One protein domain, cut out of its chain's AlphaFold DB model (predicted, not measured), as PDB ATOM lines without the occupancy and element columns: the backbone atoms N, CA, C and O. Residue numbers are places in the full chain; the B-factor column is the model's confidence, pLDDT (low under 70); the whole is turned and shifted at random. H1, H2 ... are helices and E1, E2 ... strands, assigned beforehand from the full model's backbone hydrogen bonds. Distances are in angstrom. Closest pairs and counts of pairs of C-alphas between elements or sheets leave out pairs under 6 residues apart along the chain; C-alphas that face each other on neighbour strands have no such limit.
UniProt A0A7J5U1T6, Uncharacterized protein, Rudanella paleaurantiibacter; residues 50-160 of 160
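What this domain is: This is residues 50 to 160 of the 160 residues of an uncharacterized protein of Rudanella paleaurantiibacter (UniProt A0A7J5U1T6). A strongly twisted sheet of four strands, E1 to E4, curls partly round one long helix, H1, which packs slantwise on it. The short helix H2 follows E4 directly, a long loop of residues 128 to 142 leads on from it, and the small helix H3 meets the sheet near the end of E3. The 111 printed residues hold three named helices and four named strands, in the order H1 E1 E2 E3 E4 H2 H3; the sheet's order is E1 - E2 - E3 - E4, antiparallel throughout. The class is mixed, helices and strands, with under half of the residues, 45, in named elements. The whole is compact, with a radius of gyration of the C-alphas of 13.5 A, and rounded, spanning 39 by 33 by 26 A.

How they stand to each other: Residues 50 to 69 hold no named element, but residues 61 to 62 pair antiparallel with residues 118 to 119 of E4, residues 118 to 123. H1, residues 70 to 82, is on the sheet formed by E1, residues 88 to 90, E2, residues 95 to 99, E3, residues 105 to 112, and E4, giving two layers, a helix on one face of a sheet. Its height over the sheet is 8.0 A. It lies over E3, only just, with 4 of its C-alphas falling there and 2 on each other strand, and runs slantwise to the strands, at 44 degrees to E3 on the local plane. The closest C-alphas of H1 and E1 are those of Asn 77 and Gly 90, 5.4 A apart. The strands form a meander, each the antiparallel neighbour of the one before. In the hairpin E1 and E2, N 97 and O 89 are 2.8 A apart, within hydrogen-bond range; in the hairpin E2 and E3, N 106 and O 98 are 2.8 A apart; in the hairpin E3 and E4, N 111 and O 120 are 2.8 A apart. H2, residues 124 to 127, is on the sheet at a height of 7.0 A, over none of the strands. H3, residues 143 to 148, only grazes the sheet; its closest C-alpha pair with E3 is Gly 143 and His 112, 4.5 A. H1 is apart from H2 and H3. Every O i to N i+4 pair is within hydrogen-bond range in H1 and H3; H2 is too short for one.

Where its parts are: H1 begins at C-alpha 70 (-31.707, 34.250, 31.766) and is 18.6 A long. E1 is 6.7 A, E2 13.8 A, E3 21.5 A and E4 16.1 A long. H2 is 5.1 A long, and H3, 8.6 A, ends at C-alpha 148 (-23.229, 26.094, 38.857).

The domain as a whole: The C-alphas farthest apart, those of Ser 102 and Tyr 149, are 39.3 A apart. The printed part has no cut. The link H2 to H3, 15 residues, is long. The mean pLDDT of the printed part is 88.6; residues 83 to 85 and 128 to 136 are under 70.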
ATOM      1  N   VAL A  50     -47.146  23.397  36.785       95.25
ATOM      2  CA  VAL A  50     -46.890  23.662  35.363       95.25
ATOM      3  C   VAL A  50     -48.225  23.629  34.603       95.25
ATOM      4  O   VAL A  50     -48.909  22.600  34.671       95.25
ATOM      5  N   PRO A  51     -48.606  24.698  33.869       94.75
ATOM      6  CA  PRO A  51     -49.874  24.735  33.150       94.75
ATOM      7  C   PRO A  51     -50.005  23.572  32.168       94.75
ATOM      8  O   PRO A  51     -49.101  23.292  31.375       94.75
ATOM      9  N   GLN A  52     -51.148  22.896  32.231       93.81
ATOM     10  CA  GLN A  52     -51.500  21.821  31.316       93.81
ATOM     11  C   GLN A  52     -52.211  22.412  30.101       93.81
ATOM     12  O   GLN A  52     -53.142  23.196  30.255       93.81
ATOM     13  N   LEU A  53     -51.772  22.046  28.901       91.38
ATOM     14  CA  LEU A  53     -52.397  22.418  27.635       91.38
ATOM     15  C   LEU A  53     -53.725  21.670  27.446       91.38
ATOM     16  O   LEU A  53     -53.969  20.647  28.085       91.38
ATOM     17  N   ALA A  54     -54.563  22.134  26.516       89.62
ATOM     18  CA  ALA A  54     -55.856  21.510  26.206       89.62
ATOM     19  C   ALA A  54     -55.763  20.031  25.777       89.62
ATOM     20  O   ALA A  54     -56.705  19.272  25.976       89.62
ATOM     21  N   ASP A  55     -54.623  19.607  25.227       88.31
ATOM     22  CA  ASP A  55     -54.354  18.212  24.851       88.31
ATOM     23  C   ASP A  55     -53.770  17.362  25.994       88.31
ATOM     24  O   ASP A  55     -53.347  16.225  25.788       88.31
ATOM     25  N   GLY A  56     -53.722  17.918  27.202       89.50
ATOM     26  CA  GLY A  56     -53.236  17.252  28.398       89.50
ATOM     27  C   GLY A  56     -51.718  17.296  28.588       89.50
ATOM     28  O   GLY A  56     -51.249  16.882  29.649       89.50
ATOM     29  N   ARG A  57     -50.940  17.807  27.627       89.88
ATOM     30  CA  ARG A  57     -49.478  17.915  27.760       89.88
ATOM     31  C   ARG A  57     -49.083  19.098  28.637       89.88
ATOM     32  O   ARG A  57     -49.805  20.081  28.754       89.88
ATOM     33  N   LYS A  58     -47.880  19.040  29.199       92.69
ATOM     34  CA  LYS A  58     -47.229  20.162  29.886       92.69
ATOM     35  C   LYS A  58     -45.946  20.524  29.152       92.69
ATOM     36  O   LYS A  58     -45.230  19.648  28.665       92.69
ATOM     37  N   ILE A  59     -45.652  21.816  29.061       91.62
ATOM     38  CA  ILE A  59     -44.450  22.292  28.375       91.62
ATOM     39  C   ILE A  59     -43.221  22.015  29.252       91.62
ATOM     40  O   ILE A  59     -43.227  22.270  30.457       91.62
ATOM     41  N   ARG A  60     -42.147  21.516  28.634       93.31
ATOM     42  CA  ARG A  60     -40.796  21.478  29.208       93.31
ATOM     43  C   ARG A  60     -39.768  21.686  28.108       93.31
ATOM     44  O   ARG A  60     -39.953  21.183  27.005       93.31
ATOM     45  N   TYR A  61     -38.688  22.385  28.422       94.88
ATOM     46  CA  TYR A  61     -37.544  22.537  27.530       94.88
ATOM     47  C   TYR A  61     -36.348  21.793  28.116       94.88
ATOM     48  O   TYR A  61     -36.013  21.987  29.281       94.88
ATOM     49  N   THR A  62     -35.699  20.948  27.322       95.50
ATOM     50  CA  THR A  62     -34.544  20.155  27.759       95.50
ATOM     51  C   THR A  62     -33.315  20.511  26.940       95.50
ATOM     52  O   THR A  62     -33.392  20.563  25.712       95.50
ATOM     53  N   SER A  63     -32.168  20.700  27.591       96.00
ATOM     54  CA  SER A  63     -30.897  20.937  26.904       96.00
ATOM     55  C   SER A  63     -29.702  20.397  27.689       96.00
ATOM     56  O   SER A  63     -29.651  20.448  28.916       96.00
ATOM     57  N   GLN A  64     -28.694  19.923  26.956       95.50
ATOM     58  CA  GLN A  64     -27.406  19.498  27.510       95.50
ATOM     59  C   GLN A  64     -26.475  20.677  27.834       95.50
ATOM     60  O   GLN A  64     -25.425  20.484  28.442       95.50
ATOM     61  N   THR A  65     -26.844  21.897  27.440       95.12
ATOM     62  CA  THR A  65     -25.982  23.084  27.534       95.12
ATOM     63  C   THR A  65     -26.633  24.228  28.310       95.12
ATOM     64  O   THR A  65     -26.304  25.389  28.063       95.12
ATOM     65  N   LEU A  66     -27.571  23.927  29.216       97.06
ATOM     66  CA  LEU A  66     -28.091  24.934  30.145       97.06
ATOM     67  C   LEU A  66     -26.943  25.515  30.985       97.06
ATOM     68  O   LEU A  66     -26.055  24.785  31.427       97.06
ATOM     69  N   ASN A  67     -26.973  26.828  31.211       95.62
ATOM     70  CA  ASN A  67     -25.942  27.568  31.946       95.62
ATOM     71  C   ASN A  67     -26.450  28.210  33.250       95.62
ATOM     72  O   ASN A  67     -25.671  28.836  33.968       95.62
ATOM     73  N   GLY A  68     -27.734  28.048  33.582       94.06
ATOM     74  CA  GLY A  68     -28.323  28.551  34.823       94.06
ATOM     75  C   GLY A  68     -28.660  30.043  34.790       94.06
ATOM     76  O   GLY A  68     -28.779  30.658  35.848       94.06
ATOM     77  N   THR A  69     -28.777  30.654  33.604       93.50
ATOM     78  CA  THR A  69     -29.007  32.103  33.454       93.50
ATOM     79  C   THR A  69     -30.275  32.430  32.663       93.50
ATOM     80  O   THR A  69     -30.925  31.564  32.080       93.50
ATOM     81  N   ILE A  70     -30.606  33.724  32.588       92.88
ATOM     82  CA  ILE A  70     -31.707  34.250  31.766       92.88
ATOM     83  C   ILE A  70     -31.555  33.926  30.268       92.88
ATOM     84  O   ILE A  70     -32.545  33.926  29.538       92.88
ATOM     85  N   THR A  71     -30.338  33.644  29.792       95.81
ATOM     86  CA  THR A  71     -30.107  33.222  28.405       95.81
ATOM     87  C   THR A  71     -30.845  31.923  28.104       95.81
ATOM     88  O   THR A  71     -31.520  31.848  27.081       95.81
ATOM     89  N   ASP A  72     -30.821  30.956  29.026       96.75
ATOM     90  CA  ASP A  72     -31.536  29.687  28.859       96.75
ATOM     91  C   ASP A  72     -33.046  29.913  28.714       96.75
ATOM     92  O   ASP A  72     -33.695  29.304  27.868       96.75
ATOM     93  N   MET A  73     -33.598  30.841  29.502       95.50
ATOM     94  CA  MET A  73     -35.020  31.198  29.481       95.50
ATOM     95  C   MET A  73     -35.421  31.840  28.147       95.50
ATOM     96  O   MET A  73     -36.473  31.534  27.587       95.50
ATOM     97  N   LYS A  74     -34.568  32.719  27.600       95.50
ATOM     98  CA  LYS A  74     -34.777  33.312  26.270       95.50
ATOM     99  C   LYS A  74     -34.733  32.246  25.177       95.50
ATOM    100  O   LYS A  74     -35.589  32.254  24.298       95.50
ATOM    101  N   THR A  75     -33.787  31.311  25.256       95.50
ATOM    102  CA  THR A  75     -33.709  30.180  24.323       95.50
ATOM    103  C   THR A  75     -34.943  29.283  24.423       95.50
ATOM    104  O   THR A  75     -35.499  28.918  23.390       95.50
ATOM    105  N   ALA A  76     -35.425  28.986  25.634       95.44
ATOM    106  CA  ALA A  76     -36.654  28.223  25.843       95.44
ATOM    107  C   ALA A  76     -37.885  28.932  25.257       95.44
ATOM    108  O   ALA A  76     -38.706  28.280  24.617       95.44
ATOM    109  N   ASN A  77     -37.981  30.264  25.385       95.12
ATOM    110  CA  ASN A  77     -39.021  31.049  24.713       95.12
ATOM    111  C   ASN A  77     -38.961  30.892  23.188       95.12
ATOM    112  O   ASN A  77     -39.977  30.593  22.567       95.12
ATOM    113  N   THR A  78     -37.782  31.068  22.581       93.50
ATOM    114  CA  THR A  78     -37.613  30.910  21.127       93.50
ATOM    115  C   THR A  78     -37.998  29.505  20.671       93.50
ATOM    116  O   THR A  78     -38.726  29.359  19.689       93.50
ATOM    117  N   TRP A  79     -37.560  28.480  21.405       93.44
ATOM    118  CA  TRP A  79     -37.929  27.094  21.135       93.44
ATOM    119  C   TRP A  79     -39.449  26.896  21.207       93.44
ATOM    120  O   TRP A  79     -40.035  26.429  20.233       93.44
ATOM    121  N   ALA A  80     -40.103  27.320  22.292       92.00
ATOM    122  CA  ALA A  80     -41.539  27.126  22.491       92.00
ATOM    123  C   ALA A  80     -42.384  27.854  21.428       92.00
ATOM    124  O   ALA A  80     -43.345  27.283  20.915       92.00
ATOM    125  N   SER A  81     -41.977  29.064  21.029       89.00
ATOM    126  CA  SER A  81     -42.592  29.800  19.918       89.00
ATOM    127  C   SER A  81     -42.428  29.090  18.571       89.00
ATOM    128  O   SER A  81     -43.376  29.036  17.794       89.00
ATOM    129  N   SER A  82     -41.254  28.509  18.286       82.38
ATOM    130  CA  SER A  82     -41.027  27.746  17.045       82.38
ATOM    131  C   SER A  82     -41.755  26.401  17.007       82.38
ATOM    132  O   SER A  82     -42.026  25.878  15.930       82.38
ATOM    133  N   TYR A  83     -42.105  25.858  18.174       67.38
ATOM    134  CA  TYR A  83     -42.773  24.565  18.306       67.38
ATOM    135  C   TYR A  83     -44.270  24.616  17.935       67.38
ATOM    136  O   TYR A  83     -44.960  23.604  18.028       67.38
ATOM    137  N   GLY A  84     -44.784  25.780  17.511       60.88
ATOM    138  CA  GLY A  84     -46.157  25.935  17.016       60.88
ATOM    139  C   GLY A  84     -47.221  25.879  18.110       60.88
ATOM    140  O   GLY A  84     -48.370  25.533  17.845       60.88
ATOM    141  N   ILE A  85     -46.857  26.186  19.355       65.94
ATOM    142  CA  ILE A  85     -47.817  26.204  20.453       65.94
ATOM    143  C   ILE A  85     -48.621  27.508  20.338       65.94
ATOM    144  O   ILE A  85     -48.207  28.538  20.858       65.94
ATOM    145  N   GLU A  86     -49.800  27.469  19.700       75.69
ATOM    146  CA  GLU A  86     -50.797  28.570  19.730       75.69
ATOM    147  C   GLU A  86     -51.157  29.001  21.168       75.69
ATOM    148  O   GLU A  86     -51.685  30.083  21.418       75.69
ATOM    149  N   ASN A  87     -50.828  28.138  22.128       88.81
ATOM    150  CA  ASN A  87     -50.995  28.304  23.561       88.81
ATOM    151  C   ASN A  87     -49.748  28.880  24.260       88.81
ATOM    152  O   ASN A  87     -49.611  28.698  25.466       88.81
ATOM    153  N   PHE A  88     -48.818  29.520  23.541       93.88
ATOM    154  CA  PHE A  88     -47.590  30.083  24.111       93.88
ATOM    155  C   PHE A  88     -47.322  31.515  23.631       93.88
ATOM    156  O   PHE A  88     -47.322  31.797  22.436       93.88
ATOM    157  N   GLU A  89     -47.003  32.405  24.570       94.00
ATOM    158  CA  GLU A  89     -46.574  33.782  24.307       94.00
ATOM    159  C   GLU A  89     -45.261  34.059  25.056       94.00
ATOM    160  O   GLU A  89     -45.210  34.015  26.286       94.00
ATOM    161  N   GLY A  90     -44.178  34.355  24.334       93.06
ATOM    162  CA  GLY A  90     -42.923  34.787  24.949       93.06
ATOM    163  C   GLY A  90     -43.018  36.233  25.439       93.06
ATOM    164  O   GLY A  90     -43.432  37.115  24.692       93.06
ATOM    165  N   LEU A  91     -42.589  36.496  26.673       92.25
ATOM    166  CA  LEU A  91     -42.587  37.830  27.276       92.25
ATOM    167  C   LEU A  91     -41.153  38.360  27.485       92.25
ATOM    168  O   LEU A  91     -40.181  37.591  27.472       92.25
ATOM    169  N   PRO A  92     -40.985  39.674  27.736       88.50
ATOM    170  CA  PRO A  92     -39.694  40.242  28.111       88.50
ATOM    171  C   PRO A  92     -39.071  39.561  29.338       88.50
ATOM    172  O   PRO A  92     -39.769  39.067  30.227       88.50
ATOM    173  N   ASN A  93     -37.738  39.603  29.407       84.94
ATOM    174  CA  ASN A  93     -36.923  39.060  30.502       84.94
ATOM    175  C   ASN A  93     -37.044  37.539  30.713       84.94
ATOM    176  O   ASN A  93     -36.855  37.059  31.825       84.94
ATOM    177  N   GLY A  94     -37.334  36.778  29.654       85.81
ATOM    178  CA  GLY A  94     -37.416  35.315  29.748       85.81
ATOM    179  C   GLY A  94     -38.661  34.822  30.488       85.81
ATOM    180  O   GLY A  94     -38.690  33.680  30.930       85.81
ATOM    181  N   ARG A  95     -39.688  35.664  30.640       92.88
ATOM    182  CA  ARG A  95     -41.026  35.239  31.071       92.88
ATOM    183  C   ARG A  95     -41.807  34.665  29.890       92.88
ATOM    184  O   ARG A  95     -41.428  34.870  28.734       92.88
ATOM    185  N   CYS A  96     -42.923  34.007  30.166       94.44
ATOM    186  CA  CYS A  96     -43.866  33.563  29.144       94.44
ATOM    187  C   CYS A  96     -45.303  33.559  29.672       94.44
ATOM    188  O   CYS A  96     -45.527  33.650  30.878       94.44
ATOM    189  N   LYS A  97     -46.281  33.437  28.776       95.00
ATOM    190  CA  LYS A  97     -47.641  33.018  29.115       95.00
ATOM    191  C   LYS A  97     -47.955  31.707  28.427       95.00
ATOM    192  O   LYS A  97     -47.547  31.490  27.286       95.00
ATOM    193  N   ILE A  98     -48.711  30.866  29.117       94.19
ATOM    194  CA  ILE A  98     -49.203  29.599  28.582       94.19
ATOM    195  C   ILE A  98     -50.716  29.600  28.685       94.19
ATOM    196  O   ILE A  98     -51.255  29.891  29.750       94.19
ATOM    197  N   LYS A  99     -51.400  29.291  27.585       93.81
ATOM    198  CA  LYS A  99     -52.840  29.059  27.606       93.81
ATOM    199  C   LYS A  99     -53.091  27.645  28.121       93.81
ATOM    200  O   LYS A  99     -52.678  26.671  27.490       93.81
ATOM    201  N   ASP A 100     -53.718  27.549  29.283       93.25
ATOM    202  CA  ASP A 100     -54.038  26.273  29.910       93.25
ATOM    203  C   ASP A 100     -55.227  25.565  29.229       93.25
ATOM    204  O   ASP A 100     -55.833  26.070  28.280       93.25
ATOM    205  N   ALA A 101     -55.577  24.380  29.726       92.19
ATOM    206  CA  ALA A 101     -56.667  23.562  29.208       92.19
ATOM    207  C   ALA A 101     -58.053  24.222  29.315       92.19
ATOM    208  O   ALA A 101     -58.961  23.839  28.579       92.19
ATOM    209  N   SER A 102     -58.220  25.216  30.193       93.75
ATOM    210  CA  SER A 102     -59.453  26.007  30.300       93.75
ATOM    211  C   SER A 102     -59.527  27.139  29.268       93.75
ATOM    212  O   SER A 102     -60.567  27.778  29.125       93.75
ATOM    213  N   GLY A 103     -58.435  27.398  28.543       92.00
ATOM    214  CA  GLY A 103     -58.305  28.535  27.639       92.00
ATOM    215  C   GLY A 103     -57.793  29.812  28.315       92.00
ATOM    216  O   GLY A 103     -57.750  30.859  27.662       92.00
ATOM    217  N   THR A 104     -57.376  29.738  29.583       94.69
ATOM    218  CA  THR A 104     -56.884  30.880  30.363       94.69
ATOM    219  C   THR A 104     -55.384  31.064  30.162       94.69
ATOM    220  O   THR A 104     -54.614  30.110  30.229       94.69
ATOM    221  N   TRP A 105     -54.943  32.303  29.932       95.00
ATOM    222  CA  TRP A 105     -53.519  32.634  29.865       95.00
ATOM    223  C   TRP A 105     -52.917  32.769  31.265       95.00
ATOM    224  O   TRP A 105     -53.295  33.659  32.023       95.00
ATOM    225  N   VAL A 106     -51.935  31.926  31.574       94.25
ATOM    226  CA  VAL A 106     -51.213  31.905  32.849       94.25
ATOM    227  C   VAL A 106     -49.808  32.461  32.653       94.25
ATOM    228  O   VAL A 106     -49.027  31.922  31.868       94.25
ATOM    229  N   GLU A 107     -49.466  33.532  33.371       94.06
ATOM    230  CA  GLU A 107     -48.120  34.105  33.330       94.06
ATOM    231  C   GLU A 107     -47.130  33.273  34.156       94.06
ATOM    232  O   GLU A 107     -47.341  32.990  35.339       94.06
ATOM    233  N   CYS A 108     -46.031  32.889  33.513       94.19
ATOM    234  CA  CYS A 108     -45.043  31.956  34.024       94.19
ATOM    235  C   CYS A 108     -43.614  32.499  33.898       94.19
ATOM    236  O   CYS A 108     -43.287  33.353  33.066       94.19
ATOM    237  N   VAL A 109     -42.734  31.918  34.703       92.69
ATOM    238  CA  VAL A 109     -41.277  32.028  34.594       92.69
ATOM    239  C   VAL A 109     -40.691  30.645  34.363       92.69
ATOM    240  O   VAL A 109     -41.185  29.657  34.901       92.69
ATOM    241  N   TRP A 110     -39.629  30.565  33.563       94.50
ATOM    242  CA  TRP A 110     -38.883  29.320  33.427       94.50
ATOM    243  C   TRP A 110     -38.088  29.046  34.701       94.50
ATOM    244  O   TRP A 110     -37.286  29.868  35.140       94.50
ATOM    245  N   HIS A 111     -38.308  27.869  35.263       94.50
ATOM    246  CA  HIS A 111     -37.615  27.334  36.417       94.50
ATOM    247  C   HIS A 111     -36.609  26.276  35.958       94.50
ATOM    248  O   HIS A 111     -36.986  25.329  35.263       94.50
ATOM    249  N   HIS A 112     -35.343  26.425  36.347       96.19
ATOM    250  CA  HIS A 112     -34.337  25.372  36.201       96.19
ATOM    251  C   HIS A 112     -34.613  24.256  37.200       96.19
ATOM    252  O   HIS A 112     -34.468  24.483  38.395       96.19
ATOM    253  N   HIS A 113     -34.949  23.068  36.705       96.12
ATOM    254  CA  HIS A 113     -35.152  21.877  37.523       96.12
ATOM    255  C   HIS A 113     -33.819  21.300  38.012       96.12
ATOM    256  O   HIS A 113     -32.775  21.438  37.367       96.12
ATOM    257  N   GLU A 114     -33.859  20.594  39.133       95.06
ATOM    258  CA  GLU A 114     -32.711  20.048  39.851       95.06
ATOM    259  C   GLU A 114     -31.964  18.938  39.102       95.06
ATOM    260  O   GLU A 114     -30.870  18.559  39.506       95.06
ATOM    261  N   ASP A 115     -32.457  18.484  37.950       95.38
ATOM    262  CA  ASP A 115     -31.670  17.617  37.062       95.38
ATOM    263  C   ASP A 115     -30.552  18.391  36.337       95.38
ATOM    264  O   ASP A 115     -29.600  17.798  35.828       95.38
ATOM    265  N   GLY A 116     -30.637  19.726  36.307       96.19
ATOM    266  CA  GLY A 116     -29.705  20.610  35.612       96.19
ATOM    267  C   GLY A 116     -29.836  20.577  34.086       96.19
ATOM    268  O   GLY A 116     -28.977  21.126  33.392       96.19
ATOM    269  N   ARG A 117     -30.886  19.936  33.557       96.94
ATOM    270  CA  ARG A 117     -31.135  19.718  32.121       96.94
ATOM    271  C   ARG A 117     -32.486  20.233  31.658       96.94
ATOM    272  O   ARG A 117     -32.663  20.442  30.457       96.94
ATOM    273  N   THR A 118     -33.414  20.446  32.584       97.44
ATOM    274  CA  THR A 118     -34.800  20.783  32.274       97.44
ATOM    275  C   THR A 118     -35.157  22.192  32.746       97.44
ATOM    276  O   THR A 118     -34.852  22.602  33.864       97.44
ATOM    277  N   LEU A 119     -35.846  22.933  31.879       97.06
ATOM    278  CA  LEU A 119     -36.597  24.136  32.206       97.06
ATOM    279  C   LEU A 119     -38.096  23.830  32.175       97.06
ATOM    280  O   LEU A 119     -38.601  23.259  31.203       97.06
ATOM    281  N   MET A 120     -38.814  24.271  33.206       95.94
ATOM    282  CA  MET A 120     -40.270  24.140  33.302       95.94
ATOM    283  C   MET A 120     -40.909  25.513  33.521       95.94
ATOM    284  O   MET A 120     -40.405  26.280  34.339       95.94
ATOM    285  N   PRO A 121     -42.000  25.857  32.826       95.00
ATOM    286  CA  PRO A 121     -42.696  27.108  33.064       95.00
ATOM    287  C   PRO A 121     -43.591  26.964  34.296       95.00
ATOM    288  O   PRO A 121     -44.543  26.185  34.304       95.00
ATOM    289  N   VAL A 122     -43.273  27.716  35.345       94.00
ATOM    290  CA  VAL A 122     -44.005  27.704  36.614       94.00
ATOM    291  C   VAL A 122     -44.742  29.037  36.763       94.00
ATOM    292  O   VAL A 122     -44.135  30.083  36.499       94.00
ATOM    293  N   PRO A 123     -46.023  29.043  37.185       93.44
ATOM    294  CA  PRO A 123     -46.766  30.274  37.421       93.44
ATOM    295  C   PRO A 123     -46.008  31.208  38.366       93.44
ATOM    296  O   PRO A 123     -45.459  30.767  39.379       93.44
ATOM    297  N   ILE A 124     -45.977  32.502  38.044       89.31
ATOM    298  CA  ILE A 124     -45.174  33.484  38.790       89.31
ATOM    299  C   ILE A 124     -45.521  33.501  40.283       89.31
ATOM    300  O   ILE A 124     -44.611  33.552  41.112       89.31
ATOM    301  N   GLU A 125     -46.810  33.392  40.607       85.75
ATOM    302  CA  GLU A 125     -47.326  33.415  41.982       85.75
ATOM    303  C   GLU A 125     -46.882  32.212  42.827       85.75
ATOM    304  O   GLU A 125     -46.854  32.298  44.055       85.75
ATOM    305  N   VAL A 126     -46.515  31.106  42.169       88.81
ATOM    306  CA  VAL A 126     -46.002  29.879  42.798       88.81
ATOM    307  C   VAL A 126     -44.475  29.920  42.875       88.81
ATOM    308  O   VAL A 126     -43.883  29.591  43.903       88.81
ATOM    309  N   HIS A 127     -43.818  30.340  41.788       84.44
ATOM    310  CA  HIS A 127     -42.363  30.295  41.682       84.44
ATOM    311  C   HIS A 127     -41.662  31.380  42.504       84.44
ATOM    312  O   HIS A 127     -40.681  31.080  43.185       84.44
ATOM    313  N   ASN A 128     -42.079  32.653  42.400       67.88
ATOM    314  CA  ASN A 128     -41.193  33.757  42.779       67.88
ATOM    315  C   ASN A 128     -41.653  34.603  43.973       67.88
ATOM    316  O   ASN A 128     -42.747  35.151  44.000       67.88
ATOM    317  N   ARG A 129     -40.699  34.821  44.884       60.03
ATOM    318  CA  ARG A 129     -40.676  35.805  45.974       60.03
ATOM    319  C   ARG A 129     -40.541  37.268  45.492       60.03
ATOM    320  O   ARG A 129     -40.897  38.170  46.238       60.03
ATOM    321  N   SER A 130     -40.028  37.516  44.279       53.91
ATOM    322  CA  SER A 130     -39.692  38.865  43.760       53.91
ATOM    323  C   SER A 130     -40.648  39.425  42.692       53.91
ATOM    324  O   SER A 130     -40.486  40.574  42.291       53.91
ATOM    325  N   PHE A 131     -41.604  38.630  42.199       49.50
ATOM    326  CA  PHE A 131     -42.569  39.056  41.167       49.50
ATOM    327  C   PHE A 131     -44.035  38.915  41.595       49.50
ATOM    328  O   PHE A 131     -44.880  39.572  40.996       49.50
ATOM    329  N   SER A 132     -44.350  38.120  42.625       50.41
ATOM    330  CA  SER A 132     -45.695  38.109  43.205       50.41
ATOM    331  C   SER A 132     -45.918  39.402  43.989       50.41
ATOM    332  O   SER A 132     -45.171  39.675  44.935       50.41
ATOM    333  N   ALA A 133     -46.968  40.160  43.673       48.47
ATOM    334  CA  ALA A 133     -47.392  41.291  44.506       48.47
ATOM    335  C   ALA A 133     -47.759  40.850  45.943       48.47
ATOM    336  O   ALA A 133     -47.738  41.662  46.864       48.47
ATOM    337  N   ALA A 134     -48.052  39.558  46.135       54.47
ATOM    338  CA  ALA A 134     -48.466  38.957  47.400       54.47
ATOM    339  C   ALA A 134     -47.326  38.307  48.221       54.47
ATOM    340  O   ALA A 134     -47.564  37.851  49.336       54.47
ATOM    341  N   GLY A 135     -46.094  38.244  47.698       60.44
ATOM    342  CA  GLY A 135     -44.956  37.595  48.374       60.44
ATOM    343  C   GLY A 135     -45.092  36.073  48.572       60.44
ATOM    344  O   GLY A 135     -44.483  35.529  49.493       60.44
ATOM    345  N   THR A 136     -45.885  35.385  47.746       67.50
ATOM    346  CA  THR A 136     -46.345  33.994  47.950       67.50
ATOM    347  C   THR A 136     -45.424  32.906  47.399       67.50
ATOM    348  O   THR A 136     -45.689  31.726  47.621       67.50
ATOM    349  N   GLY A 137     -44.324  33.262  46.732       76.56
ATOM    350  CA  GLY A 137     -43.381  32.278  46.199       76.56
ATOM    351  C   GLY A 137     -42.666  31.441  47.267       76.56
ATOM    352  O   GLY A 137     -42.620  31.782  48.452       76.56
ATOM    353  N   VAL A 138     -42.051  30.347  46.826       81.38
ATOM    354  CA  VAL A 138     -41.290  29.429  47.683       81.38
ATOM    355  C   VAL A 138     -39.804  29.779  47.592       81.38
ATOM    356  O   VAL A 138     -39.230  29.627  46.521       81.38
ATOM    357  N   PRO A 139     -39.128  30.253  48.655       80.50
ATOM    358  CA  PRO A 139     -37.663  30.342  48.654       80.50
ATOM    359  C   PRO A 139     -37.032  28.960  48.430       80.50
ATOM    360  O   PRO A 139     -37.416  28.020  49.110       80.50
ATOM    361  N   HIS A 140     -36.080  28.803  47.512       85.00
ATOM    362  CA  HIS A 140     -35.455  27.498  47.264       85.00
ATOM    363  C   HIS A 140     -34.121  27.626  46.524       85.00
ATOM    364  O   HIS A 140     -33.902  28.573  45.766       85.00
ATOM    365  N   THR A 141     -33.258  26.624  46.685       86.81
ATOM    366  CA  THR A 141     -32.145  26.385  45.758       86.81
ATOM    367  C   THR A 141     -32.621  25.530  44.592       86.81
ATOM    368  O   THR A 141     -32.738  24.318  44.731       86.81
ATOM    369  N   GLY A 142     -32.864  26.162  43.442       82.00
ATOM    370  CA  GLY A 142     -33.265  25.463  42.216       82.00
ATOM    371  C   GLY A 142     -32.099  24.893  41.400       82.00
ATOM    372  O   GLY A 142     -30.917  25.031  41.742       82.00
ATOM    373  N   GLY A 143     -32.423  24.332  40.237       90.69
ATOM    374  CA  GLY A 143     -31.494  23.703  39.294       90.69
ATOM    375  C   GLY A 143     -30.393  24.597  38.721       90.69
ATOM    376  O   GLY A 143     -29.353  24.105  38.286       90.69
ATOM    377  N   ALA A 144     -30.540  25.922  38.780       92.81
ATOM    378  CA  ALA A 144     -29.453  26.831  38.412       92.81
ATOM    379  C   ALA A 144     -28.211  26.626  39.306       92.81
ATOM    380  O   ALA A 144     -27.077  26.758  38.840       92.81
ATOM    381  N   ALA A 145     -28.404  26.257  40.579       93.31
ATOM    382  CA  ALA A 145     -27.302  25.907  41.469       93.31
ATOM    383  C   ALA A 145     -26.691  24.544  41.110       93.31
ATOM    384  O   ALA A 145     -25.469  24.429  41.089       93.31
ATOM    385  N   VAL A 146     -27.509  23.549  40.753       95.31
ATOM    386  CA  VAL A 146     -27.035  22.245  40.243       95.31
ATOM    387  C   VAL A 146     -26.080  22.438  39.061       95.31
ATOM    388  O   VAL A 146     -24.994  21.857  39.041       95.31
ATOM    389  N   ILE A 147     -26.435  23.325  38.124       95.94
ATOM    390  CA  ILE A 147     -25.585  23.674  36.979       95.94
ATOM    391  C   ILE A 147     -24.289  24.355  37.435       95.94
ATOM    392  O   ILE A 147     -23.202  23.968  37.004       95.94
ATOM    393  N   ARG A 148     -24.384  25.340  38.337       95.31
ATOM    394  CA  ARG A 148     -23.229  26.094  38.857       95.31
ATOM    395  C   ARG A 148     -22.205  25.206  39.564       95.31
ATOM    396  O   ARG A 148     -21.008  25.437  39.422       95.31
ATOM    397  N   TYR A 149     -22.667  24.220  40.327       95.19
ATOM    398  CA  TYR A 149     -21.796  23.278  41.030       95.19
ATOM    399  C   TYR A 149     -21.357  22.098  40.149       95.19
ATOM    400  O   TYR A 149     -20.594  21.255  40.611       95.19
ATOM    401  N   GLY A 150     -21.785  22.026  38.884       94.44
ATOM    402  CA  GLY A 150     -21.371  20.957  37.975       94.44
ATOM    403  C   GLY A 150     -21.861  19.575  38.416       94.44
ATOM    404  O   GLY A 150     -21.126  18.596  38.292       94.44
ATOM    405  N   ILE A 151     -23.062  19.511  39.002       95.00
ATOM    406  CA  ILE A 151     -23.681  18.275  39.504       95.00
ATOM    407  C   ILE A 151     -24.940  17.899  38.712       95.00
ATOM    408  O   ILE A 151     -25.857  17.284  39.251       95.00
ATOM    409  N   GLN A 152     -24.997  18.273  37.429       94.88
ATOM    410  CA  GLN A 152     -26.060  17.856  36.514       94.88
ATOM    411  C   GLN A 152     -26.199  16.327  36.510       94.88
ATOM    412  O   GLN A 152     -25.224  15.602  36.724       94.88
ATOM    413  N   ASP A 153     -27.417  15.845  36.272       92.56
ATOM    414  CA  ASP A 153     -27.750  14.415  36.246       92.56
ATOM    415  C   ASP A 153     -27.555  13.703  37.613       92.56
ATOM    416  O   ASP A 153     -27.599  12.472  37.705       92.56
ATOM    417  N   PHE A 154     -27.330  14.457  38.704       93.56
ATOM    418  CA  PHE A 154     -27.304  13.909  40.065       93.56
ATOM    419  C   PHE A 154     -28.707  13.580  40.577       93.56
ATOM    420  O   PHE A 154     -28.912  12.490  41.116       93.56
ATOM    421  N   PHE A 155     -29.639  14.518  40.400       93.56
ATOM    422  CA  PHE A 155     -31.042  14.389  40.778       93.56
ATOM    423  C   PHE A 155     -31.883  13.932  39.575       93.56
ATOM    424  O   PHE A 155     -31.498  14.175  38.426       93.56
ATOM    425  N   PRO A 156     -33.007  13.235  39.811       92.56
ATOM    426  CA  PRO A 156     -33.854  12.742  38.733       92.56
ATOM    427  C   PRO A 156     -34.501  13.889  37.949       92.56
ATOM    428  O   PRO A 156     -34.820  14.934  38.505       92.56
ATOM    429  N   SER A 157     -34.754  13.667  36.660       93.00
ATOM    430  CA  SER A 157     -35.577  14.559  35.835       93.00
ATOM    431  C   SER A 157     -37.041  14.583  36.296       93.00
ATOM    432  O   SER A 157     -37.523  13.589  36.857       93.00
ATOM    433  N   PRO A 158     -37.777  15.677  36.020       90.56
ATOM    434  CA  PRO A 158     -39.176  15.781  36.408       90.56
ATOM    435  C   PRO A 158     -40.022  14.756  35.645       90.56
ATOM    436  O   PRO A 158     -39.801  14.506  34.458       90.56
ATOM    437  N   GLN A 159     -41.004  14.165  36.326       85.88
ATOM    438  CA  GLN A 159     -41.851  13.105  35.776       85.88
ATOM    439  C   GLN A 159     -43.219  13.668  35.375       85.88
ATOM    440  O   GLN A 159     -44.033  13.951  36.254       85.88
ATOM    441  N   TYR A 160     -43.443  13.858  34.068       78.56
ATOM    442  CA  TYR A 160     -44.743  14.096  33.413       78.56
ATOM    443  C   TYR A 160     -44.601  14.154  31.882       78.56
ATOM    444  O   TYR A 160     -43.445  14.221  31.382       78.56
TER     445      TYR A 160